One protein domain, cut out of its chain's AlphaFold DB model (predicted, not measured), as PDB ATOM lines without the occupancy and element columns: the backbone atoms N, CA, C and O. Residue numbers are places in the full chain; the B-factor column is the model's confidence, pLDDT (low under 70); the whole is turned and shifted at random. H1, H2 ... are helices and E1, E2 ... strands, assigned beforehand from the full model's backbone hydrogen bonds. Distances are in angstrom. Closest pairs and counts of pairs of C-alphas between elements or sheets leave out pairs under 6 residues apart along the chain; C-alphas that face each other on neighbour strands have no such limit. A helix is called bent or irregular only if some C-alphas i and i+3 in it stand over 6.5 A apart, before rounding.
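This is residues 6 to 59 of the 69 residues of an uncharacterized protein of Burkholderia cepacia ATCC 25416 (UniProt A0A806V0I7). Little regular structure is seen here: helices H1 and H2 lie side by side at one end of an elongated coil, and a long loop, residues 6 to 24, reaches the other end, with strand E1 leading back from it. The 54 printed residues hold E1, H1 and H2 in that order, only 18 residues in named elements, mostly helix. The whole is loose, radius of gyration of the C-alphas 13.0 A, spanning 38 by 21 by 13 A.

Find C-alpha 32 at (-50.290, -55.614, 5.041); from there H1, residues 32 to 40, runs 14.0 A. It is irregular: C-alphas 33 and 36 are 7.3 A apart. H2, residues 44 to 49, ends at C-alpha 49, (-36.426, -49.024, 3.676). E1 is residues 25 to 27.

H1 and H2 are close but not clearly touching, the closest C-alphas being Trp 38 and Ala 47, 6.1 A apart. They run opposite ways at a shallow tilt of 20 degrees. E1 is apart from both and pairs with no named strand, but residues 6 to 7 pair antiparallel with its residues 25 to 26. Every O i to N i+4 pair is within hydrogen-bond range in H2, and 3 of 5 in H1.

The farthest C-alphas, Pro 20 and Pro 42, are 38.6 A apart. Residues 40 to 45 stand free. Both links are tight, the printed part has no cut, and no printed residue is under 70 in pLDDT.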
ATOM      1  N   VAL A   6     -42.633 -41.129  -3.504       97.62
ATOM      2  CA  VAL A   6     -41.294 -41.403  -4.043       97.62
ATOM      3  C   VAL A   6     -41.276 -41.164  -5.551       97.62
ATOM      4  O   VAL A   6     -42.333 -41.118  -6.189       97.62
ATOM      5  N   ASN A   7     -40.081 -40.958  -6.108       97.81
ATOM      6  CA  ASN A   7     -39.901 -40.820  -7.551       97.81
ATOM      7  C   ASN A   7     -40.335 -42.115  -8.257       97.81
ATOM      8  O   ASN A   7     -40.124 -43.209  -7.739       97.81
ATOM      9  N   ALA A   8     -40.963 -41.974  -9.421       97.94
ATOM     10  CA  ALA A   8     -41.575 -43.054 -10.182       97.94
ATOM     11  C   ALA A   8     -41.202 -43.022 -11.674       97.94
ATOM     12  O   ALA A   8     -41.860 -43.693 -12.471       97.94
ATOM     13  N   ASP A   9     -40.168 -42.270 -12.073       96.31
ATOM     14  CA  ASP A   9     -39.807 -42.088 -13.490       96.31
ATOM     15  C   ASP A   9     -39.418 -43.416 -14.159       96.31
ATOM     16  O   ASP A   9     -39.749 -43.658 -15.318       96.31
ATOM     17  N   GLY A  10     -38.776 -44.319 -13.410       95.19
ATOM     18  CA  GLY A  10     -38.419 -45.666 -13.871       95.19
ATOM     19  C   GLY A  10     -39.516 -46.722 -13.695       95.19
ATOM     20  O   GLY A  10     -39.320 -47.871 -14.085       95.19
ATOM     21  N   HIS A  11     -40.662 -46.378 -13.098       96.81
ATOM     22  CA  HIS A  11     -41.707 -47.357 -12.812       96.81
ATOM     23  C   HIS A  11     -42.470 -47.727 -14.097       96.81
ATOM     24  O   HIS A  11     -43.072 -46.828 -14.693       96.81
ATOM     25  N   PRO A  12     -42.554 -49.005 -14.520       95.56
ATOM     26  CA  PRO A  12     -43.167 -49.388 -15.804       95.56
ATOM     27  C   PRO A  12     -44.606 -48.896 -16.006       95.56
ATOM     28  O   PRO A  12     -45.041 -48.666 -17.138       95.56
ATOM     29  N   PHE A  13     -45.329 -48.727 -14.898       93.44
ATOM     30  CA  PHE A  13     -46.730 -48.330 -14.868       93.44
ATOM     31  C   PHE A  13     -46.932 -46.861 -14.467       93.44
ATOM     32  O   PHE A  13     -47.614 -46.111 -15.162       93.44
ATOM     33  N   MET A  14     -46.295 -46.419 -13.378       96.12
ATOM     34  CA  MET A  14     -46.529 -45.082 -12.800       96.12
ATOM     35  C   MET A  14     -45.824 -43.973 -13.589       96.12
ATOM     36  O   MET A  14     -46.281 -42.833 -13.558       96.12
ATOM     37  N   SER A  15     -44.785 -44.302 -14.370       95.12
ATOM     38  CA  SER A  15     -44.120 -43.351 -15.274       95.12
ATOM     39  C   SER A  15     -45.036 -42.807 -16.378       95.12
ATOM     40  O   SER A  15     -44.763 -41.756 -16.959       95.12
ATOM     41  N   ARG A  16     -46.148 -43.501 -16.656       93.44
ATOM     42  CA  ARG A  16     -47.146 -43.127 -17.670       93.44
ATOM     43  C   ARG A  16     -48.237 -42.199 -17.130       93.44
ATOM     44  O   ARG A  16     -49.017 -41.672 -17.916       93.44
ATOM     45  N   MET A  17     -48.305 -42.023 -15.811       92.94
ATOM     46  CA  MET A  17     -49.288 -41.172 -15.137       92.94
ATOM     47  C   MET A  17     -48.790 -39.720 -15.053       92.94
ATOM     48  O   MET A  17     -47.645 -39.430 -15.402       92.94
ATOM     49  N   HIS A  18     -49.628 -38.799 -14.561       93.12
ATOM     50  CA  HIS A  18     -49.353 -37.348 -14.481       93.12
ATOM     51  C   HIS A  18     -49.115 -36.671 -15.844       93.12
ATOM     52  O   HIS A  18     -48.996 -37.326 -16.880       93.12
ATOM     53  N   LYS A  19     -49.044 -35.334 -15.864       94.25
ATOM     54  CA  LYS A  19     -48.832 -34.578 -17.108       94.25
ATOM     55  C   LYS A  19     -47.457 -34.888 -17.722       94.25
ATOM     56  O   LYS A  19     -46.519 -35.219 -16.991       94.25
ATOM     57  N   PRO A  20     -47.302 -34.808 -19.056       92.94
ATOM     58  CA  PRO A  20     -45.994 -34.914 -19.700       92.94
ATOM     59  C   PRO A  20     -44.990 -33.900 -19.130       92.94
ATOM     60  O   PRO A  20     -45.384 -32.792 -18.789       92.94
ATOM     61  N   ALA A  21     -43.709 -34.279 -19.066       91.25
ATOM     62  CA  ALA A  21     -42.587 -33.492 -18.528       91.25
ATOM     63  C   ALA A  21     -42.592 -33.189 -17.013       91.25
ATOM     64  O   ALA A  21     -41.566 -32.746 -16.502       91.25
ATOM     65  N   ASP A  22     -43.672 -33.487 -16.287       96.19
ATOM     66  CA  ASP A  22     -43.667 -33.452 -14.819       96.19
ATOM     67  C   ASP A  22     -42.905 -34.662 -14.247       96.19
ATOM     68  O   ASP A  22     -43.025 -35.775 -14.778       96.19
ATOM     69  N   GLU A  23     -42.179 -34.457 -13.136       96.12
ATOM     70  CA  GLU A  23     -41.582 -35.550 -12.351       96.12
ATOM     71  C   GLU A  23     -42.674 -36.551 -11.970       96.12
ATOM     72  O   GLU A  23     -43.722 -36.190 -11.419       96.12
ATOM     73  N   LYS A  24     -42.430 -37.834 -12.232       97.00
ATOM     74  CA  LYS A  24     -43.384 -38.875 -11.878       97.00
ATOM     75  C   LYS A  24     -43.225 -39.202 -10.406       97.00
ATOM     76  O   LYS A  24     -42.151 -39.562  -9.935       97.00
ATOM     77  N   ARG A  25     -44.324 -39.089  -9.664       97.31
ATOM     78  CA  ARG A  25     -44.391 -39.402  -8.234       97.31
ATOM     79  C   ARG A  25     -45.470 -40.444  -7.997       97.31
ATOM     80  O   ARG A  25     -46.579 -40.320  -8.521       97.31
ATOM     81  N   SER A  26     -45.157 -41.439  -7.178       97.62
ATOM     82  CA  SER A  26     -46.130 -42.406  -6.666       97.62
ATOM     83  C   SER A  26     -46.239 -42.275  -5.157       97.62
ATOM     84  O   SER A  26     -45.253 -41.955  -4.492       97.62
ATOM     85  N   VAL A  27     -47.423 -42.547  -4.614       97.50
ATOM     86  CA  VAL A  27     -47.573 -42.784  -3.175       97.50
ATOM     87  C   VAL A  27     -46.869 -44.084  -2.791       97.50
ATOM     88  O   VAL A  27     -46.769 -45.001  -3.613       97.50
ATOM     89  N   VAL A  28     -46.374 -44.147  -1.557       97.75
ATOM     90  CA  VAL A  28     -45.846 -45.384  -0.972       97.75
ATOM     91  C   VAL A  28     -47.025 -46.249  -0.535       97.75
ATOM     92  O   VAL A  28     -47.841 -45.819   0.280       97.75
ATOM     93  N   ILE A  29     -47.122 -47.454  -1.092       97.12
ATOM     94  CA  ILE A  29     -48.148 -48.442  -0.744       97.12
ATOM     95  C   ILE A  29     -47.463 -49.516   0.100       97.12
ATOM     96  O   ILE A  29     -46.605 -50.239  -0.402       97.12
ATOM     97  N   LEU A  30     -47.826 -49.601   1.379       96.88
ATOM     98  CA  LEU A  30     -47.275 -50.589   2.310       96.88
ATOM     99  C   LEU A  30     -47.947 -51.950   2.130       96.88
ATOM    100  O   LEU A  30     -49.158 -52.021   1.890       96.88
ATOM    101  N   ARG A  31     -47.184 -53.031   2.319       94.94
ATOM    102  CA  ARG A  31     -47.758 -54.376   2.427       94.94
ATOM    103  C   ARG A  31     -48.517 -54.512   3.746       94.94
ATOM    104  O   ARG A  31     -48.092 -53.916   4.732       94.94
ATOM    105  N   PRO A  32     -49.593 -55.318   3.791       95.94
ATOM    106  CA  PRO A  32     -50.290 -55.614   5.041       95.94
ATOM    107  C   PRO A  32     -49.362 -56.086   6.163       95.94
ATOM    108  O   PRO A  32     -49.500 -55.640   7.298       95.94
ATOM    109  N   ASP A  33     -48.372 -56.912   5.823       96.62
ATOM    110  CA  ASP A  33     -47.406 -57.455   6.782       96.62
ATOM    111  C   ASP A  33     -46.462 -56.384   7.367       96.62
ATOM    112  O   ASP A  33     -45.924 -56.574   8.455       96.62
ATOM    113  N   ASP A  34     -46.308 -55.235   6.697       95.94
ATOM    114  CA  ASP A  34     -45.440 -54.134   7.138       95.94
ATOM    115  C   ASP A  34     -46.176 -53.094   8.002       95.94
ATOM    116  O   ASP A  34     -45.551 -52.166   8.512       95.94
ATOM    117  N   TRP A  35     -47.502 -53.193   8.164       96.69
ATOM    118  CA  TRP A  35     -48.291 -52.146   8.829       96.69
ATOM    119  C   TRP A  35     -47.895 -51.922  10.287       96.69
ATOM    120  O   TRP A  35     -47.754 -50.774  10.706       96.69
ATOM    121  N   GLU A  36     -47.713 -52.996  11.057       97.69
ATOM    122  CA  GLU A  36     -47.365 -52.888  12.478       97.69
ATOM    123  C   GLU A  36     -45.979 -52.262  12.656       97.69
ATOM    124  O   GLU A  36     -45.814 -51.319  13.433       97.69
ATOM    125  N   GLU A  37     -44.993 -52.729  11.887       97.25
ATOM    126  CA  GLU A  37     -43.638 -52.177  11.918       97.25
ATOM    127  C   GLU A  37     -43.654 -50.704  11.478       97.25
ATOM    128  O   GLU A  37     -43.098 -49.857  12.169       97.25
ATOM    129  N   TRP A  38     -44.373 -50.348  10.408       97.00
ATOM    130  CA  TRP A  38     -44.506 -48.953   9.971       97.00
ATOM    131  C   TRP A  38     -45.082 -48.029  11.055       97.00
ATOM    132  O   TRP A  38     -44.624 -46.897  11.218       97.00
ATOM    133  N   LEU A  39     -46.098 -48.490  11.789       96.88
ATOM    134  CA  LEU A  39     -46.800 -47.672  12.781       96.88
ATOM    135  C   LEU A  39     -46.046 -47.535  14.106       96.88
ATOM    136  O   LEU A  39     -46.292 -46.574  14.839       96.88
ATOM    137  N   THR A  40     -45.167 -48.481  14.432       97.44
ATOM    138  CA  THR A  40     -44.582 -48.588  15.778       97.44
ATOM    139  C   THR A  40     -43.066 -48.447  15.813       97.44
ATOM    140  O   THR A  40     -42.514 -48.172  16.883       97.44
ATOM    141  N   THR A  41     -42.379 -48.602  14.677       96.56
ATOM    142  CA  THR A  41     -40.920 -48.686  14.672       96.56
ATOM    143  C   THR A  41     -40.260 -47.375  15.107       96.56
ATOM    144  O   THR A  41     -40.519 -46.310  14.540       96.56
ATOM    145  N   PRO A  42     -39.342 -47.414  16.091       96.94
ATOM    146  CA  PRO A  42     -38.456 -46.291  16.372       96.94
ATOM    147  C   PRO A  42     -37.249 -46.266  15.417       96.94
ATOM    148  O   PRO A  42     -36.446 -45.332  15.458       96.94
ATOM    149  N   ASN A  43     -37.076 -47.298  14.581       97.31
ATOM    150  CA  ASN A  43     -35.940 -47.425  13.684       97.31
ATOM    151  C   ASN A  43     -36.198 -46.685  12.365       97.31
ATOM    152  O   ASN A  43     -36.865 -47.178  11.457       97.31
ATOM    153  N   ILE A  44     -35.596 -45.503  12.240       95.94
ATOM    154  CA  ILE A  44     -35.734 -44.638  11.060       95.94
ATOM    155  C   ILE A  44     -35.245 -45.325   9.780       95.94
ATOM    156  O   ILE A  44     -35.828 -45.117   8.717       95.94
ATOM    157  N   GLU A  45     -34.197 -46.145   9.855       96.88
ATOM    158  CA  GLU A  45     -33.663 -46.821   8.671       96.88
ATOM    159  C   GLU A  45     -34.590 -47.945   8.199       96.88
ATOM    160  O   GLU A  45     -34.775 -48.111   6.994       96.88
ATOM    161  N   ALA A  46     -35.255 -48.644   9.127       94.44
ATOM    162  CA  ALA A  46     -36.303 -49.606   8.784       94.44
ATOM    163  C   ALA A  46     -37.489 -48.906   8.099       94.44
ATOM    164  O   ALA A  46     -37.893 -49.305   7.009       94.44
ATOM    165  N   ALA A  47     -37.969 -47.792   8.665       95.94
ATOM    166  CA  ALA A  47     -39.036 -46.999   8.056       95.94
ATOM    167  C   ALA A  47     -38.646 -46.465   6.664       95.94
ATOM    168  O   ALA A  47     -39.449 -46.499   5.733       95.94
ATOM    169  N   ARG A  48     -37.400 -46.002   6.483       96.06
ATOM    170  CA  ARG A  48     -36.892 -45.529   5.185       96.06
ATOM    171  C   ARG A  48     -36.838 -46.652   4.152       96.06
ATOM    172  O   ARG A  48     -37.148 -46.405   2.988       96.06
ATOM    173  N   ALA A  49     -36.472 -47.865   4.562       95.88
ATOM    174  CA  ALA A  49     -36.426 -49.024   3.676       95.88
ATOM    175  C   ALA A  49     -37.808 -49.387   3.104       95.88
ATOM    176  O   ALA A  49     -37.873 -49.879   1.981       95.88
ATOM    177  N   MET A  50     -38.898 -49.067   3.811       96.69
ATOM    178  CA  MET A  50     -40.276 -49.274   3.339       96.69
ATOM    179  C   MET A  50     -40.740 -48.252   2.288       96.69
ATOM    180  O   MET A  50     -41.759 -48.461   1.633       96.69
ATOM    181  N   LEU A  51     -40.017 -47.140   2.099       96.88
ATOM    182  CA  LEU A  51     -40.369 -46.086   1.139       96.88
ATOM    183  C   LEU A  51     -39.977 -46.487  -0.290       96.88
ATOM    184  O   LEU A  51     -39.087 -45.894  -0.897       96.88
ATOM    185  N   GLN A  52     -40.641 -47.512  -0.818       96.31
ATOM    186  CA  GLN A  52     -40.401 -48.067  -2.149       96.31
ATOM    187  C   GLN A  52     -41.640 -47.947  -3.037       96.31
ATOM    188  O   GLN A  52     -42.764 -47.743  -2.575       96.31
ATOM    189  N   LEU A  53     -41.417 -48.070  -4.345       97.50
ATOM    190  CA  LEU A  53     -42.493 -48.223  -5.317       97.50
ATOM    191  C   LEU A  53     -43.142 -49.602  -5.162       97.50
ATOM    192  O   LEU A  53     -42.446 -50.605  -5.007       97.50
ATOM    193  N   TYR A  54     -44.469 -49.650  -5.250       97.00
ATOM    194  CA  TYR A  54     -45.200 -50.914  -5.280       97.00
ATOM    195  C   TYR A  54     -44.930 -51.658  -6.599       97.00
ATOM    196  O   TYR A  54     -44.879 -50.991  -7.633       97.00
ATOM    197  N   PRO A  55     -44.765 -52.994  -6.609       96.00
ATOM    198  CA  PRO A  55     -44.443 -53.734  -7.829       96.00
ATOM    199  C   PRO A  55     -45.487 -53.556  -8.935       96.00
ATOM    200  O   PRO A  55     -46.685 -53.716  -8.714       96.00
ATOM    201  N   ALA A  56     -45.026 -53.220 -10.144       96.12
ATOM    202  CA  ALA A  56     -45.897 -52.907 -11.278       96.12
ATOM    203  C   ALA A  56     -46.765 -54.091 -11.735       96.12
ATOM    204  O   ALA A  56     -47.869 -53.881 -12.228       96.12
ATOM    205  N   ASP A  57     -46.259 -55.313 -11.601       96.62
ATOM    206  CA  ASP A  57     -46.926 -56.570 -11.952       96.62
ATOM    207  C   ASP A  57     -48.083 -56.926 -11.008       96.62
ATOM    208  O   ASP A  57     -48.950 -57.721 -11.365       96.62
ATOM    209  N   GLU A  58     -48.146 -56.278  -9.848       95.75
ATOM    210  CA  GLU A  58     -49.244 -56.396  -8.891       95.75
ATOM    211  C   GLU A  58     -50.227 -55.219  -8.963       95.75
ATOM    212  O   GLU A  58     -51.115 -55.080  -8.119       95.75
ATOM    213  N   MET A  59     -50.081 -54.354  -9.968       95.25
ATOM    214  CA  MET A  59     -50.977 -53.228 -10.213       95.25
ATOM    215  C   MET A  59     -51.847 -53.482 -11.440       95.25
ATOM    216  O   MET A  59     -51.427 -54.061 -12.439       95.25
TER     217      MET A  59